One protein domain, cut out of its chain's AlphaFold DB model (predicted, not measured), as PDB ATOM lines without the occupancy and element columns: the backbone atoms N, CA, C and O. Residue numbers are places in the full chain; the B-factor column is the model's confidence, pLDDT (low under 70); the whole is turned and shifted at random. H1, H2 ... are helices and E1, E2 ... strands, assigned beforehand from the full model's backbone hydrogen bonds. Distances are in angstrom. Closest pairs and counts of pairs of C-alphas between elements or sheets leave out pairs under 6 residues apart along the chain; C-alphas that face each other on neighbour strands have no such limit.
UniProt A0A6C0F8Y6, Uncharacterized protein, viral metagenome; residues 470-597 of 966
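What this domain is: This is residues 470 to 597 of the 966 residues of an uncharacterized protein of viral metagenome (UniProt A0A6C0F8Y6). With little regular structure, the domain is two lobes joined by loops, one the strongly twisted sheet E2-E3-E4-E5, the other H1, H2 and E1. Of 128 printed residues, mixed in class, 40 are in E1 H1 H2 E2 E3 E4 E5, in chain order. Spanning 53 by 28 by 27 A, it is only just loose, with radius of gyration of the C-alphas 16.9 A.

How they stand to each other: E2, residues 545 to 548, E3, 559 to 566, E4, 572 to 576, and E5, 581 to 584, form a meander, each antiparallel to the one before. N 546 and O 561, N 564 and O 573, both 2.8 A, and N 574 and O 582, 2.9 A, are within hydrogen-bond range. H1, 499 to 508, and H2, 513 to 518, every O i to N i+4 pair within range, are not on the sheet.

Where its parts are: E1, residues 488 to 490, begins at C-alpha (179.373, 201.817, 232.047); E3 is 18.5 A long; E5 ends at C-alpha (199.393, 186.410, 249.665).

The domain as a whole: The printed part has no cut; H2 to E2 is a long link; 16 residues are under pLDDT 70.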
ATOM      1  N   VAL A 470     176.908 199.881 227.991       80.50
ATOM      2  CA  VAL A 470     177.990 198.918 227.790       80.50
ATOM      3  C   VAL A 470     179.253 199.409 228.496       80.50
ATOM      4  O   VAL A 470     179.364 200.594 228.825       80.50
ATOM      5  N   ILE A 471     180.199 198.506 228.766       80.12
ATOM      6  CA  ILE A 471     181.511 198.892 229.297       80.12
ATOM      7  C   ILE A 471     182.258 199.590 228.162       80.12
ATOM      8  O   ILE A 471     182.605 198.955 227.166       80.12
ATOM      9  N   PHE A 472     182.443 200.905 228.290       71.12
ATOM     10  CA  PHE A 472     183.012 201.730 227.231       71.12
ATOM     11  C   PHE A 472     183.969 202.804 227.790       71.12
ATOM     12  O   PHE A 472     183.566 203.550 228.689       71.12
ATOM     13  N   PRO A 473     185.174 202.987 227.207       62.34
ATOM     14  CA  PRO A 473     185.800 202.153 226.169       62.34
ATOM     15  C   PRO A 473     186.222 200.787 226.735       62.34
ATOM     16  O   PRO A 473     186.349 200.643 227.949       62.34
ATOM     17  N   LEU A 474     186.439 199.779 225.880       64.38
ATOM     18  CA  LEU A 474     186.927 198.460 226.330       64.38
ATOM     19  C   LEU A 474     188.312 198.536 226.990       64.38
ATOM     20  O   LEU A 474     188.622 197.719 227.851       64.38
ATOM     21  N   GLU A 475     189.090 199.569 226.658       73.25
ATOM     22  CA  GLU A 475     190.327 199.951 227.352       73.25
ATOM     23  C   GLU A 475     190.113 200.225 228.844       73.25
ATOM     24  O   GLU A 475     191.059 200.122 229.620       73.25
ATOM     25  N   GLY A 476     188.889 200.575 229.244       84.12
ATOM     26  CA  GLY A 476     188.575 201.197 230.521       84.12
ATOM     27  C   GLY A 476     188.894 202.690 230.526       84.12
ATOM     28  O   GLY A 476     189.322 203.277 229.536       84.12
ATOM     29  N   VAL A 477     188.688 203.334 231.665       87.31
ATOM     30  CA  VAL A 477     189.069 204.730 231.877       87.31
ATOM     31  C   VAL A 477     190.333 204.761 232.735       87.31
ATOM     32  O   VAL A 477     190.365 204.145 233.800       87.31
ATOM     33  N   GLU A 478     191.365 205.463 232.261       89.12
ATOM     34  CA  GLU A 478     192.642 205.605 232.970       89.12
ATOM     35  C   GLU A 478     192.472 206.481 234.227       89.12
ATOM     36  O   GLU A 478     191.983 207.619 234.172       89.12
ATOM     37  N   GLY A 479     192.854 205.934 235.377       89.62
ATOM     38  CA  GLY A 479     192.964 206.632 236.651       89.62
ATOM     39  C   GLY A 479     194.290 207.373 236.798       89.62
ATOM     40  O   GLY A 479     195.230 207.175 236.032       89.62
ATOM     41  N   LYS A 480     194.389 208.229 237.821       89.25
ATOM     42  CA  LYS A 480     195.642 208.918 238.182       89.25
ATOM     43  C   LYS A 480     196.769 207.968 238.591       89.25
ATOM     44  O   LYS A 480     197.926 208.351 238.521       89.25
ATOM     45  N   ASP A 481     196.440 206.744 238.989       87.81
ATOM     46  CA  ASP A 481     197.412 205.686 239.267       87.81
ATOM     47  C   ASP A 481     197.949 205.013 237.986       87.81
ATOM     48  O   ASP A 481     198.694 204.037 238.058       87.81
ATOM     49  N   GLY A 482     197.560 205.512 236.806       88.62
ATOM     50  CA  GLY A 482     197.991 205.004 235.507       88.62
ATOM     51  C   GLY A 482     197.407 203.636 235.155       88.62
ATOM     52  O   GLY A 482     197.910 202.997 234.223       88.62
ATOM     53  N   LYS A 483     196.389 203.171 235.896       91.00
ATOM     54  CA  LYS A 483     195.647 201.931 235.642       91.00
ATOM     55  C   LYS A 483     194.277 202.223 235.054       91.00
ATOM     56  O   LYS A 483     193.718 203.300 235.230       91.00
ATOM     57  N   TYR A 484     193.715 201.241 234.370       91.31
ATOM     58  CA  TYR A 484     192.432 201.357 233.698       91.31
ATOM     59  C   TYR A 484     191.333 200.606 234.438       91.31
ATOM     60  O   TYR A 484     191.544 199.502 234.948       91.31
ATOM     61  N   TYR A 485     190.135 201.189 234.436       90.69
ATOM     62  CA  TYR A 485     188.979 200.650 235.145       90.69
ATOM     63  C   TYR A 485     187.721 200.595 234.266       90.69
ATOM     64  O   TYR A 485     187.494 201.508 233.468       90.69
ATOM     65  N   PRO A 486     186.871 199.565 234.418       90.31
ATOM     66  CA  PRO A 486     185.674 199.409 233.613       90.31
ATOM     67  C   PRO A 486     184.549 200.314 234.132       90.31
ATOM     68  O   PRO A 486     184.128 200.221 235.283       90.31
ATOM     69  N   CYS A 487     184.013 201.165 233.259       87.38
ATOM     70  CA  CYS A 487     182.874 202.028 233.563       87.38
ATOM     71  C   CYS A 487     181.761 201.815 232.535       87.38
ATOM     72  O   CYS A 487     182.039 201.626 231.349       87.38
ATOM     73  N   CYS A 488     180.500 201.884 232.969       85.44
ATOM     74  CA  CYS A 488     179.373 201.817 232.047       85.44
ATOM     75  C   CYS A 488     179.084 203.182 231.426       85.44
ATOM     76  O   CYS A 488     178.992 204.209 232.112       85.44
ATOM     77  N   GLY A 489     178.898 203.170 230.110       80.56
ATOM     78  CA  GLY A 489     178.539 204.323 229.300       80.56
ATOM     79  C   GLY A 489     177.451 203.972 228.291       80.56
ATOM     80  O   GLY A 489     177.255 202.808 227.945       80.56
ATOM     81  N   LYS A 490     176.721 204.990 227.828       79.94
ATOM     82  CA  LYS A 490     175.824 204.849 226.676       79.94
ATOM     83  C   LYS A 490     176.633 204.959 225.388       79.94
ATOM     84  O   LYS A 490     177.554 205.775 225.314       79.94
ATOM     85  N   LEU A 491     176.249 204.174 224.387       74.75
ATOM     86  CA  LEU A 491     176.781 204.307 223.037       74.75
ATOM     87  C   LEU A 491     176.339 205.642 222.434       74.75
ATOM     88  O   LEU A 491     175.236 206.133 222.678       74.75
ATOM     89  N   THR A 492     177.235 206.249 221.667       73.12
ATOM     90  CA  THR A 492     176.960 207.465 220.894       73.12
ATOM     91  C   THR A 492     176.755 207.104 219.423       73.12
ATOM     92  O   THR A 492     177.055 205.987 219.005       73.12
ATOM     93  N   ARG A 493     176.235 208.029 218.609       64.44
ATOM     94  CA  ARG A 493     176.073 207.784 217.164       64.44
ATOM     95  C   ARG A 493     177.395 207.805 216.392       64.44
ATOM     96  O   ARG A 493     177.501 207.126 215.380       64.44
ATOM     97  N   THR A 494     178.392 208.565 216.845       61.53
ATOM     98  CA  THR A 494     179.643 208.810 216.107       61.53
ATOM     99  C   THR A 494     180.864 208.849 217.032       61.53
ATOM    100  O   THR A 494     180.747 209.067 218.236       61.53
ATOM    101  N   GLY A 495     182.056 208.642 216.461       67.38
ATOM    102  CA  GLY A 495     183.345 208.731 217.160       67.38
ATOM    103  C   GLY A 495     183.801 207.424 217.812       67.38
ATOM    104  O   GLY A 495     183.196 206.375 217.620       67.38
ATOM    105  N   LYS A 496     184.870 207.481 218.623       63.56
ATOM    106  CA  LYS A 496     185.432 206.292 219.299       63.56
ATOM    107  C   LYS A 496     184.399 205.564 220.174       63.56
ATOM    108  O   LYS A 496     184.535 204.369 220.384       63.56
ATOM    109  N   LYS A 497     183.360 206.275 220.644       67.69
ATOM    110  CA  LYS A 497     182.239 205.750 221.448       67.69
ATOM    111  C   LYS A 497     181.014 205.346 220.631       67.69
ATOM    112  O   LYS A 497     179.911 205.294 221.188       67.69
ATOM    113  N   SER A 498     181.159 205.169 219.321       74.50
ATOM    114  CA  SER A 498     180.038 204.815 218.464       74.50
ATOM    115  C   SER A 498     179.593 203.373 218.686       74.50
ATOM    116  O   SER A 498     180.370 202.506 219.089       74.50
ATOM    117  N   GLU A 499     178.334 203.103 218.363       75.94
ATOM    118  CA  GLU A 499     177.822 201.737 218.276       75.94
ATOM    119  C   GLU A 499     178.639 200.878 217.296       75.94
ATOM    120  O   GLU A 499     178.980 199.744 217.619       75.94
ATOM    121  N   SER A 500     179.045 201.437 216.151       76.12
ATOM    122  CA  SER A 500     179.889 200.738 215.173       76.12
ATOM    123  C   SER A 500     181.264 200.355 215.728       76.12
ATOM    124  O   SER A 500     181.719 199.236 215.508       76.12
ATOM    125  N   ALA A 501     181.913 201.239 216.494       75.00
ATOM    126  CA  ALA A 501     183.196 200.947 217.128       75.00
ATOM    127  C   ALA A 501     183.053 199.820 218.157       75.00
ATOM    128  O   ALA A 501     183.849 198.883 218.175       75.00
ATOM    129  N   TYR A 502     181.997 199.865 218.973       79.19
ATOM    130  CA  TYR A 502     181.715 198.808 219.941       79.19
ATOM    131  C   TYR A 502     181.420 197.460 219.266       79.19
ATOM    132  O   TYR A 502     181.978 196.444 219.678       79.19
ATOM    133  N   ARG A 503     180.620 197.444 218.189       76.69
ATOM    134  CA  ARG A 503     180.367 196.238 217.381       76.69
ATOM    135  C   ARG A 503     181.658 195.656 216.812       76.69
ATOM    136  O   ARG A 503     181.916 194.472 217.003       76.69
ATOM    137  N   ASN A 504     182.508 196.485 216.209       80.06
ATOM    138  CA  ASN A 504     183.799 196.044 215.676       80.06
ATOM    139  C   ASN A 504     184.668 195.389 216.753       80.06
ATOM    140  O   ASN A 504     185.302 194.369 216.496       80.06
ATOM    141  N   HIS A 505     184.654 195.913 217.978       78.12
ATOM    142  CA  HIS A 505     185.375 195.283 219.075       78.12
ATOM    143  C   HIS A 505     184.771 193.959 219.557       78.12
ATOM    144  O   HIS A 505     185.514 193.092 220.007       78.12
ATOM    145  N   LEU A 506     183.450 193.769 219.495       78.69
ATOM    146  CA  LEU A 506     182.856 192.456 219.781       78.69
ATOM    147  C   LEU A 506     183.286 191.418 218.736       78.69
ATOM    148  O   LEU A 506     183.509 190.254 219.070       78.69
ATOM    149  N   ILE A 507     183.437 191.852 217.483       79.06
ATOM    150  CA  ILE A 507     183.811 191.004 216.352       79.06
ATOM    151  C   ILE A 507     185.302 190.646 216.383       79.06
ATOM    152  O   ILE A 507     185.654 189.464 216.424       79.06
ATOM    153  N   GLU A 508     186.173 191.655 216.377       82.00
ATOM    154  CA  GLU A 508     187.631 191.494 216.256       82.00
ATOM    155  C   GLU A 508     188.320 191.298 217.612       82.00
ATOM    156  O   GLU A 508     189.395 190.701 217.708       82.00
ATOM    157  N   GLY A 509     187.664 191.732 218.686       81.69
ATOM    158  CA  GLY A 509     188.180 191.682 220.044       81.69
ATOM    159  C   GLY A 509     188.839 192.983 220.471       81.69
ATOM    160  O   GLY A 509     188.744 194.036 219.833       81.69
ATOM    161  N   PHE A 510     189.521 192.891 221.602       83.75
ATOM    162  CA  PHE A 510     190.310 193.961 222.168       83.75
ATOM    163  C   PHE A 510     191.583 193.379 222.798       83.75
ATOM    164  O   PHE A 510     191.506 192.364 223.488       83.75
ATOM    165  N   PRO A 511     192.751 194.005 222.615       78.19
ATOM    166  CA  PRO A 511     193.003 195.216 221.844       78.19
ATOM    167  C   PRO A 511     193.170 194.934 220.338       78.19
ATOM    168  O   PRO A 511     193.538 193.830 219.938       78.19
ATOM    169  N   THR A 512     192.938 195.944 219.494       73.38
ATOM    170  CA  THR A 512     193.514 195.973 218.134       73.38
ATOM    171  C   THR A 512     195.028 196.204 218.232       73.38
ATOM    172  O   THR A 512     195.493 196.684 219.261       73.38
ATOM    173  N   GLU A 513     195.831 195.894 217.205       69.62
ATOM    174  CA  GLU A 513     197.298 196.080 217.281       69.62
ATOM    175  C   GLU A 513     197.711 197.511 217.657       69.62
ATOM    176  O   GLU A 513     198.614 197.699 218.473       69.62
ATOM    177  N   ALA A 514     197.008 198.516 217.125       66.88
ATOM    178  CA  ALA A 514     197.201 199.918 217.489       66.88
ATOM    179  C   ALA A 514     196.789 200.199 218.949       66.88
ATOM    180  O   ALA A 514     197.571 200.762 219.714       66.88
ATOM    181  N   ALA A 515     195.612 199.724 219.380       66.62
ATOM    182  CA  ALA A 515     195.140 199.912 220.755       66.62
ATOM    183  C   ALA A 515     195.997 199.157 221.790       66.62
ATOM    184  O   ALA A 515     196.087 199.573 222.942       66.62
ATOM    185  N   ALA A 516     196.652 198.062 221.394       72.06
ATOM    186  CA  ALA A 516     197.540 197.287 222.257       72.06
ATOM    187  C   ALA A 516     198.774 198.110 222.640       72.06
ATOM    188  O   ALA A 516     199.183 198.105 223.802       72.06
ATOM    189  N   ARG A 517     199.324 198.852 221.664       69.75
ATOM    190  CA  ARG A 517     200.453 199.767 221.864       69.75
ATOM    191  C   ARG A 517     200.044 201.000 222.668       69.75
ATOM    192  O   ARG A 517     200.743 201.345 223.612       69.75
ATOM    193  N   GLU A 518     198.906 201.621 222.347       70.88
ATOM    194  CA  GLU A 518     198.444 202.850 223.017       70.88
ATOM    195  C   GLU A 518     197.990 202.620 224.469       70.88
ATOM    196  O   GLU A 518     198.377 203.366 225.366       70.88
ATOM    197  N   ALA A 519     197.198 201.575 224.735       69.25
ATOM    198  CA  ALA A 519     196.606 201.326 226.055       69.25
ATOM    199  C   ALA A 519     197.443 200.385 226.948       69.25
ATOM    200  O   ALA A 519     197.021 200.041 228.064       69.25
ATOM    201  N   GLY A 520     198.605 199.928 226.464       78.62
ATOM    202  CA  GLY A 520     199.497 199.003 227.172       78.62
ATOM    203  C   GLY A 520     198.824 197.676 227.535       78.62
ATOM    204  O   GLY A 520     199.068 197.133 228.612       78.62
ATOM    205  N   VAL A 521     197.917 197.201 226.680       82.44
ATOM    206  CA  VAL A 521     197.171 195.951 226.876       82.44
ATOM    207  C   VAL A 521     197.963 194.825 226.214       82.44
ATOM    208  O   VAL A 521     198.426 194.996 225.084       82.44
ATOM    209  N   PRO A 522     198.127 193.661 226.862       82.25
ATOM    210  CA  PRO A 522     198.820 192.538 226.246       82.25
ATOM    211  C   PRO A 522     198.143 192.115 224.937       82.25
ATOM    212  O   PRO A 522     196.923 192.126 224.829       82.25
ATOM    213  N   THR A 523     198.925 191.684 223.946       78.69
ATOM    214  CA  THR A 523     198.409 191.190 222.652       78.69
ATOM    215  C   THR A 523     197.873 189.758 222.708       78.69
ATOM    216  O   THR A 523     197.352 189.254 221.713       78.69
ATOM    217  N   ARG A 524     198.011 189.087 223.856       76.06
ATOM    218  CA  ARG A 524     197.562 187.711 224.080       76.06
ATOM    219  C   ARG A 524     196.946 187.562 225.482       76.06
ATOM    220  O   ARG A 524     197.385 188.256 226.401       76.06
ATOM    221  N   PRO A 525     195.957 186.665 225.666       72.31
ATOM    222  CA  PRO A 525     195.215 186.524 226.925       72.31
ATOM    223  C   PRO A 525     196.035 185.914 228.074       72.31
ATOM    224  O   PRO A 525     195.663 186.064 229.234       72.31
ATOM    225  N   ASP A 526     197.118 185.204 227.761       70.88
ATOM    226  CA  ASP A 526     198.024 184.539 228.702       70.88
ATOM    227  C   ASP A 526     199.031 185.499 229.353       70.88
ATOM    228  O   ASP A 526     199.595 185.182 230.403       70.88
ATOM    229  N   LYS A 527     199.225 186.689 228.773       81.62
ATOM    230  CA  LYS A 527     200.121 187.713 229.313       81.62
ATOM    231  C   LYS A 527     199.420 188.587 230.356       81.62
ATOM    232  O   LYS A 527     198.238 188.907 230.256       81.62
ATOM    233  N   GLU A 528     200.192 189.005 231.355       86.06
ATOM    234  CA  GLU A 528     199.750 189.912 232.417       86.06
ATOM    235  C   GLU A 528     199.386 191.298 231.858       86.06
ATOM    236  O   GLU A 528     200.210 191.961 231.226       86.06
ATOM    237  N   ASP A 529     198.173 191.772 232.151       89.56
ATOM    238  CA  ASP A 529     197.771 193.157 231.898       89.56
ATOM    239  C   ASP A 529     198.113 194.037 233.104       89.56
ATOM    240  O   ASP A 529     197.293 194.282 233.991       89.56
ATOM    241  N   ARG A 530     199.356 194.521 233.137       87.94
ATOM    242  CA  ARG A 530     199.884 195.354 234.236       87.94
ATOM    243  C   ARG A 530     199.141 196.677 234.416       87.94
ATOM    244  O   ARG A 530     199.223 197.296 235.474       87.94
ATOM    245  N   LYS A 531     198.440 197.117 233.373       90.06
ATOM    246  CA  LYS A 531     197.683 198.366 233.325       90.06
ATOM    247  C   LYS A 531     196.218 198.165 233.731       90.06
ATOM    248  O   LYS A 531     195.501 199.153 233.858       90.06
ATOM    249  N   SER A 532     195.772 196.937 233.997       91.62
ATOM    250  CA  SER A 532     194.449 196.688 234.567       91.62
ATOM    251  C   SER A 532     194.388 197.060 236.051       91.62
ATOM    252  O   SER A 532     195.226 196.662 236.866       91.62
ATOM    253  N   GLY A 533     193.371 197.840 236.411       91.12
ATOM    254  CA  GLY A 533     193.104 198.275 237.776       91.12
ATOM    255  C   GLY A 533     192.240 197.314 238.587       91.12
ATOM    256  O   GLY A 533     192.036 197.581 239.770       91.12
ATOM    257  N   VAL A 534     191.733 196.225 237.999       91.69
ATOM    258  CA  VAL A 534     190.679 195.368 238.576       91.69
ATOM    259  C   VAL A 534     191.153 193.920 238.734       91.69
ATOM    260  O   VAL A 534     191.953 193.428 237.947       91.69
ATOM    261  N   LEU A 535     190.688 193.248 239.785       91.00
ATOM    262  CA  LEU A 535     190.937 191.835 240.065       91.00
ATOM    263  C   LEU A 535     189.875 190.944 239.410       91.00
ATOM    264  O   LEU A 535     188.760 191.407 239.170       91.00
ATOM    265  N   PRO A 536     190.181 189.657 239.166       87.69
ATOM    266  CA  PRO A 536     189.220 188.709 238.622       87.69
ATOM    267  C   PRO A 536     187.917 188.676 239.421       87.69
ATOM    268  O   PRO A 536     187.900 188.849 240.643       87.69
ATOM    269  N   ARG A 537     186.808 188.424 238.722       84.00
ATOM    270  CA  ARG A 537     185.500 188.233 239.354       84.00
ATOM    271  C   ARG A 537     185.603 187.173 240.451       84.00
ATOM    272  O   ARG A 537     186.235 186.144 240.258       84.00
ATOM    273  N   ASP A 538     184.934 187.434 241.572       85.06
ATOM    274  CA  ASP A 538     184.813 186.490 242.685       85.06
ATOM    275  C   ASP A 538     186.155 186.072 243.320       85.06
ATOM    276  O   ASP A 538     186.203 185.083 244.050       85.06
ATOM    277  N   PHE A 539     187.233 186.849 243.123       86.69
ATOM    278  CA  PHE A 539     188.549 186.564 243.713       86.69
ATOM    279  C   PHE A 539     188.519 186.413 245.244       86.69
ATOM    280  O   PHE A 539     189.412 185.803 245.814       86.69
ATOM    281  N   ASP A 540     187.512 186.976 245.914       84.75
ATOM    282  CA  ASP A 540     187.316 186.918 247.361       84.75
ATOM    283  C   ASP A 540     186.506 185.695 247.827       84.75
ATOM    284  O   ASP A 540     186.367 185.478 249.032       84.75
ATOM    285  N   LYS A 541     185.942 184.898 246.912       87.06
ATOM    286  CA  LYS A 541     185.134 183.724 247.260       87.06
ATOM    287  C   LYS A 541     186.009 182.495 247.473       87.06
ATOM    288  O   LYS A 541     186.854 182.174 246.639       87.06
ATOM    289  N   LYS A 542     185.750 181.766 248.561       88.88
ATOM    290  CA  LYS A 542     186.359 180.458 248.838       88.88
ATOM    291  C   LYS A 542     186.062 179.477 247.698       88.88
ATOM    292  O   LYS A 542     184.942 179.431 247.201       88.88
ATOM    293  N   GLY A 543     187.067 178.705 247.300       89.12
ATOM    294  CA  GLY A 543     187.014 177.751 246.192       89.12
ATOM    295  C   GLY A 543     187.390 178.333 244.827       89.12
ATOM    296  O   GLY A 543     187.687 177.559 243.925       89.12
ATOM    297  N   THR A 544     187.440 179.661 244.672       89.00
ATOM    298  CA  THR A 544     187.774 180.298 243.387       89.00
ATOM    299  C   THR A 544     189.206 179.994 242.967       89.00
ATOM    300  O   THR A 544     190.138 180.168 243.756       89.00
ATOM    301  N   GLU A 545     189.391 179.584 241.714       91.31
ATOM    302  CA  GLU A 545     190.710 179.394 241.117       91.31
ATOM    303  C   GLU A 545     191.304 180.733 240.673       91.31
ATOM    304  O   GLU A 545     190.676 181.515 239.959       91.31
ATOM    305  N   LEU A 546     192.529 181.011 241.112       91.56
ATOM    306  CA  LEU A 546     193.241 182.257 240.868       91.56
ATOM    307  C   LEU A 546     194.655 181.990 240.378       91.56
ATOM    308  O   LEU A 546     195.274 180.988 240.722       91.56
ATOM    309  N   LYS A 547     195.194 182.949 239.632       91.81
ATOM    310  CA  LYS A 547     196.613 183.016 239.285       91.81
ATOM    311  C   LYS A 547     197.302 183.994 240.221       91.81
ATOM    312  O   LYS A 547     196.897 185.154 240.283       91.81
ATOM    313  N   VAL A 548     198.319 183.550 240.957       91.81
ATOM    314  CA  VAL A 548     198.992 184.382 241.971       91.81
ATOM    315  C   VAL A 548     200.516 184.249 241.914       91.81
ATOM    316  O   VAL A 548     201.040 183.200 241.545       91.81
ATOM    317  N   LYS A 549     201.235 185.305 242.297       91.31
ATOM    318  CA  LYS A 549     202.683 185.274 242.554       91.31
ATOM    319  C   LYS A 549     202.919 184.840 243.999       91.31
ATOM    320  O   LYS A 549     202.606 185.596 244.918       91.31
ATOM    321  N   LEU A 550     203.451 183.637 244.205       88.56
ATOM    322  CA  LEU A 550     203.755 183.141 245.549       88.56
ATOM    323  C   LEU A 550     205.004 183.842 246.123       88.56
ATOM    324  O   LEU A 550     205.982 184.037 245.393       88.56
ATOM    325  N   PRO A 551     205.000 184.220 247.415       81.00
ATOM    326  CA  PRO A 551     206.172 184.799 248.068       81.00
ATOM    327  C   PRO A 551     207.357 183.821 248.014       81.00
ATOM    328  O   PRO A 551     207.177 182.616 248.167       81.00
ATOM    329  N   GLY A 552     208.561 184.332 247.741       74.69
ATOM    330  CA  GLY A 552     209.784 183.522 247.626       74.69
ATOM    331  C   GLY A 552     209.981 182.785 246.290       74.69
ATOM    332  O   GLY A 552     211.039 182.211 246.079       74.69
ATOM    333  N   LYS A 553     209.013 182.832 245.359       68.00
ATOM    334  CA  LYS A 553     209.121 182.248 244.002       68.00
ATOM    335  C   LYS A 553     209.005 183.292 242.886       68.00
ATOM    336  O   LYS A 553     208.477 183.004 241.816       68.00
ATOM    337  N   SER A 554     209.455 184.522 243.150       55.22
ATOM    338  CA  SER A 554     209.157 185.697 242.312       55.22
ATOM    339  C   SER A 554     209.579 185.567 240.838       55.22
ATOM    340  O   SER A 554     208.958 186.192 239.980       55.22
ATOM    341  N   GLU A 555     210.545 184.695 240.539       57.03
ATOM    342  CA  GLU A 555     211.044 184.431 239.184       57.03
ATOM    343  C   GLU A 555     210.169 183.462 238.364       57.03
ATOM    344  O   GLU A 555     210.219 183.482 237.139       57.03
ATOM    345  N   GLN A 556     209.307 182.651 238.994       59.59
ATOM    346  CA  GLN A 556     208.551 181.577 238.315       59.59
ATOM    347  C   GLN A 556     207.168 182.000 237.778       59.59
ATOM    348  O   GLN A 556     206.376 181.161 237.348       59.59
ATOM    349  N   GLY A 557     206.860 183.299 237.759       79.19
ATOM    350  CA  GLY A 557     205.601 183.805 237.207       79.19
ATOM    351  C   GLY A 557     204.368 183.507 238.074       79.19
ATOM    352  O   GLY A 557     204.448 183.378 239.294       79.19
ATOM    353  N   TYR A 558     203.190 183.494 237.445       87.94
ATOM    354  CA  TYR A 558     201.909 183.268 238.121       87.94
ATOM    355  C   TYR A 558     201.574 181.775 238.203       87.94
ATOM    356  O   TYR A 558     201.608 181.079 237.191       87.94
ATOM    357  N   VAL A 559     201.161 181.307 239.383       89.62
ATOM    358  CA  VAL A 559     200.783 179.907 239.641       89.62
ATOM    359  C   VAL A 559     199.282 179.809 239.919       89.62
ATOM    360  O   VAL A 559     198.717 180.692 240.569       89.62
ATOM    361  N   ASN A 560     198.636 178.742 239.438       90.88
ATOM    362  CA  ASN A 560     197.231 178.459 239.737       90.88
ATOM    363  C   ASN A 560     197.073 177.999 241.198       90.88
ATOM    364  O   ASN A 560     197.771 177.090 241.653       90.88
ATOM    365  N   VAL A 561     196.140 178.609 241.923       93.25
ATOM    366  CA  VAL A 561     195.818 178.319 243.326       93.25
ATOM    367  C   VAL A 561     194.307 178.377 243.547       93.25
ATOM    368  O   VAL A 561     193.594 179.022 242.784       93.25
ATOM    369  N   LYS A 562     193.808 177.760 244.618       94.19
ATOM    370  CA  LYS A 562     192.416 177.875 245.076       94.19
ATOM    371  C   LYS A 562     192.317 178.811 246.275       94.19
ATOM    372  O   LYS A 562     193.088 178.683 247.223       94.19
ATOM    373  N   MET A 563     191.363 179.736 246.261       91.88
ATOM    374  CA  MET A 563     191.092 180.632 247.387       91.88
ATOM    375  C   MET A 563     190.555 179.840 248.586       91.88
ATOM    376  O   MET A 563     189.551 179.141 248.472       91.88
ATOM    377  N   VAL A 564     191.197 179.956 249.748       91.88
ATOM    378  CA  VAL A 564     190.778 179.273 250.986       91.88
ATOM    379  C   VAL A 564     190.018 180.229 251.899       91.88
ATOM    380  O   VAL A 564     188.996 179.851 252.474       91.88
ATOM    381  N   GLY A 565     190.485 181.471 252.011       87.50
ATOM    382  CA  GLY A 565     189.878 182.467 252.881       87.50
ATOM    383  C   GLY A 565     190.570 183.822 252.824       87.50
ATOM    384  O   GLY A 565     191.623 183.986 252.209       87.50
ATOM    385  N   MET A 566     189.956 184.799 253.481       84.31
ATOM    386  CA  MET A 566     190.477 186.154 253.619       84.31
ATOM    387  C   MET A 566     190.722 186.445 255.099       84.31
ATOM    388  O   MET A 566     189.834 186.242 255.929       84.31
ATOM    389  N   GLU A 567     191.909 186.943 255.426       82.19
ATOM    390  CA  GLU A 567     192.253 187.374 256.778       82.19
ATOM    391  C   GLU A 567     191.747 188.798 257.063       82.19
ATOM    392  O   GLU A 567     191.539 189.618 256.161       82.19
ATOM    393  N   ARG A 568     191.585 189.136 258.350       72.69
ATOM    394  CA  ARG A 568     191.123 190.470 258.788       72.69
ATOM    395  C   ARG A 568     192.060 191.610 258.361       72.69
ATOM    396  O   ARG A 568     191.595 192.732 258.189       72.69
ATOM    397  N   ASN A 569     193.342 191.318 258.149       75.81
ATOM    398  CA  ASN A 569     194.381 192.263 257.717       75.81
ATOM    399  C   ASN A 569     194.380 192.543 256.195       75.81
ATOM    400  O   ASN A 569     195.226 193.291 255.713       75.81
ATOM    401  N   GLY A 570     193.463 191.945 255.423       75.62
ATOM    402  CA  GLY A 570     193.402 192.117 253.968       75.62
ATOM    403  C   GLY A 570     194.338 191.208 253.163       75.62
ATOM    404  O   GLY A 570     194.434 191.384 251.946       75.62
ATOM    405  N   LYS A 571     195.000 190.240 253.809       87.38
ATOM    406  CA  LYS A 571     195.727 189.149 253.147       87.38
ATOM    407  C   LYS A 571     194.786 187.997 252.791       87.38
ATOM    408  O   LYS A 571     193.713 187.840 253.376       87.38
ATOM    409  N   PHE A 572     195.193 187.192 251.815       90.69
ATOM    410  CA  PHE A 572     194.416 186.069 251.301       90.69
ATOM    411  C   PHE A 572     195.162 184.763 251.525       90.69
ATOM    412  O   PHE A 572     196.340 184.653 251.185       90.69
ATOM    413  N   THR A 573     194.469 183.767 252.064       92.69
ATOM    414  CA  THR A 573     194.973 182.402 252.182       92.69
ATOM    415  C   THR A 573     194.574 181.637 250.930       92.69
ATOM    416  O   THR A 573     193.388 181.515 250.616       92.69
ATOM    417  N   VAL A 574     195.555 181.104 250.210       93.44
ATOM    418  CA  VAL A 574     195.353 180.314 248.990       93.44
ATOM    419  C   VAL A 574     195.993 178.938 249.137       93.44
ATOM    420  O   VAL A 574     196.953 178.794 249.885       93.44
ATOM    421  N   SER A 575     195.482 177.929 248.436       93.62
ATOM    422  CA  SER A 575     196.031 176.571 248.404       93.62
ATOM    423  C   SER A 575     196.533 176.231 247.005       93.62
ATOM    424  O   SER A 575     195.832 176.437 246.015       93.62
ATOM    425  N   THR A 576     197.764 175.741 246.915       90.50
ATOM    426  CA  THR A 576     198.342 175.207 245.672       90.50
ATOM    427  C   THR A 576     197.740 173.839 245.334       90.50
ATOM    428  O   THR A 576     197.127 173.194 246.182       90.50
ATOM    429  N   SER A 577     197.942 173.349 244.106       83.94
ATOM    430  CA  SER A 577     197.502 172.001 243.699       83.94
ATOM    431  C   SER A 577     198.064 170.879 244.584       83.94
ATOM    432  O   SER A 577     197.409 169.860 244.758       83.94
ATOM    433  N   GLY A 578     199.235 171.088 245.195       83.50
ATOM    434  CA  GLY A 578     199.841 170.168 246.162       83.50
ATOM    435  C   GLY A 578     199.326 170.313 247.600       83.50
ATOM    436  O   GLY A 578     200.005 169.875 248.522       83.50
ATOM    437  N   GLY A 579     198.206 171.009 247.828       85.50
ATOM    438  CA  GLY A 579     197.585 171.177 249.148       85.50
ATOM    439  C   GLY A 579     198.288 172.165 250.087       85.50
ATOM    440  O   GLY A 579     197.735 172.516 251.128       85.50
ATOM    441  N   ARG A 580     199.483 172.661 249.730       88.94
ATOM    442  CA  ARG A 580     200.203 173.668 250.525       88.94
ATOM    443  C   ARG A 580     199.470 174.996 250.485       88.94
ATOM    444  O   ARG A 580     199.190 175.511 249.396       88.94
ATOM    445  N   THR A 581     199.229 175.565 251.659       91.62
ATOM    446  CA  THR A 581     198.638 176.890 251.808       91.62
ATOM    447  C   THR A 581     199.714 177.972 251.818       91.62
ATOM    448  O   THR A 581     200.835 177.765 252.278       91.62
ATOM    449  N   ALA A 582     199.386 179.136 251.272       91.06
ATOM    450  CA  ALA A 582     200.240 180.311 251.277       91.06
ATOM    451  C   ALA A 582     199.407 181.556 251.570       91.06
ATOM    452  O   ALA A 582     198.243 181.652 251.172       91.06
ATOM    453  N   LEU A 583     200.028 182.519 252.245       92.81
ATOM    454  CA  LEU A 583     199.444 183.824 252.495       92.81
ATOM    455  C   LEU A 583     199.963 184.814 251.451       92.81
ATOM    456  O   LEU A 583     201.173 184.972 251.286       92.81
ATOM    457  N   ILE A 584     199.056 185.476 250.741       92.31
ATOM    458  CA  ILE A 584     199.393 186.410 249.665       92.31
ATOM    459  C   ILE A 584     198.734 187.771 249.885       92.31
ATOM    460  O   ILE A 584     197.662 187.880 250.486       92.31
ATOM    461  N   ASN A 585     199.360 188.823 249.359       90.50
ATOM    462  CA  ASN A 585     198.747 190.144 249.304       90.50
ATOM    463  C   ASN A 585     197.870 190.277 248.057       90.50
ATOM    464  O   ASN A 585     198.009 189.553 247.071       90.50
ATOM    465  N   ARG A 586     197.001 191.287 248.068       88.50
ATOM    466  CA  ARG A 586     196.129 191.615 246.937       88.50
ATOM    467  C   ARG A 586     196.886 191.844 245.623       88.50
ATOM    468  O   ARG A 586     196.433 191.405 244.573       88.50
ATOM    469  N   SER A 587     198.044 192.499 245.694       88.12
ATOM    470  CA  SER A 587     198.920 192.781 244.550       88.12
ATOM    471  C   SER A 587     199.584 191.537 243.957       88.12
ATOM    472  O   SER A 587     200.082 191.595 242.837       88.12
ATOM    473  N   ASN A 588     199.595 190.414 244.684       91.00
ATOM    474  CA  ASN A 588     200.095 189.144 244.174       91.00
ATOM    475  C   ASN A 588     199.074 188.433 243.279       91.00
ATOM    476  O   ASN A 588     199.458 187.500 242.579       91.00
ATOM    477  N   ILE A 589     197.799 188.831 243.302       91.50
ATOM    478  CA  ILE A 589     196.748 188.249 242.463       91.50
ATOM    479  C   ILE A 589     196.856 188.841 241.057       91.50
ATOM    480  O   ILE A 589     196.921 190.060 240.898       91.50
ATOM    481  N   MET A 590     196.853 187.978 240.039       91.38
ATOM    482  CA  MET A 590     196.889 188.392 238.638       91.38
ATOM    483  C   MET A 590     195.687 189.297 238.339       91.38
ATOM    484  O   MET A 590     194.551 188.851 238.529       91.38
ATOM    485  N   PRO A 591     195.898 190.546 237.879       91.94
ATOM    486  CA  PRO A 591     194.804 191.430 237.500       91.94
ATOM    487  C   PRO A 591     193.929 190.816 236.404       91.94
ATOM    488  O   PRO A 591     194.403 190.048 235.563       91.94
ATOM    489  N   GLU A 592     192.650 191.189 236.380       90.12
ATOM    490  CA  GLU A 592     191.762 190.830 235.282       90.12
ATOM    491  C   GLU A 592     192.276 191.471 233.992       90.12
ATOM    492  O   GLU A 592     192.356 192.693 233.888       90.12
ATOM    493  N   SER A 593     192.618 190.653 232.998       88.38
ATOM    494  CA  SER A 593     193.081 191.171 231.714       88.38
ATOM    495  C   SER A 593     191.963 191.919 230.994       88.38
ATOM    496  O   SER A 593     190.850 191.399 230.859       88.38
ATOM    497  N   ARG A 594     192.271 193.114 230.477       88.62
ATOM    498  CA  ARG A 594     191.383 193.838 229.559       88.62
ATOM    499  C   ARG A 594     191.309 193.157 228.201       88.62
ATOM    500  O   ARG A 594     190.373 193.423 227.453       88.62
ATOM    501  N   TYR A 595     192.259 192.269 227.889       86.06
ATOM    502  CA  TYR A 595     192.239 191.483 226.663       86.06
ATOM    503  C   TYR A 595     190.938 190.687 226.561       86.06
ATOM    504  O   TYR A 595     190.596 189.866 227.419       86.06
ATOM    505  N   ARG A 596     190.232 190.904 225.460       83.75
ATOM    506  CA  ARG A 596     188.987 190.242 225.119       83.75
ATOM    507  C   ARG A 596     189.127 189.628 223.741       83.75
ATOM    508  O   ARG A 596     189.358 190.327 222.758       83.75
ATOM    509  N   LEU A 597     188.964 188.314 223.664       80.06
ATOM    510  CA  LEU A 597     188.888 187.648 222.372       80.06
ATOM    511  C   LEU A 597     187.626 188.122 221.650       80.06
ATOM    512  O   LEU A 597     186.540 188.124 222.230       80.06
TER     513      LEU A 597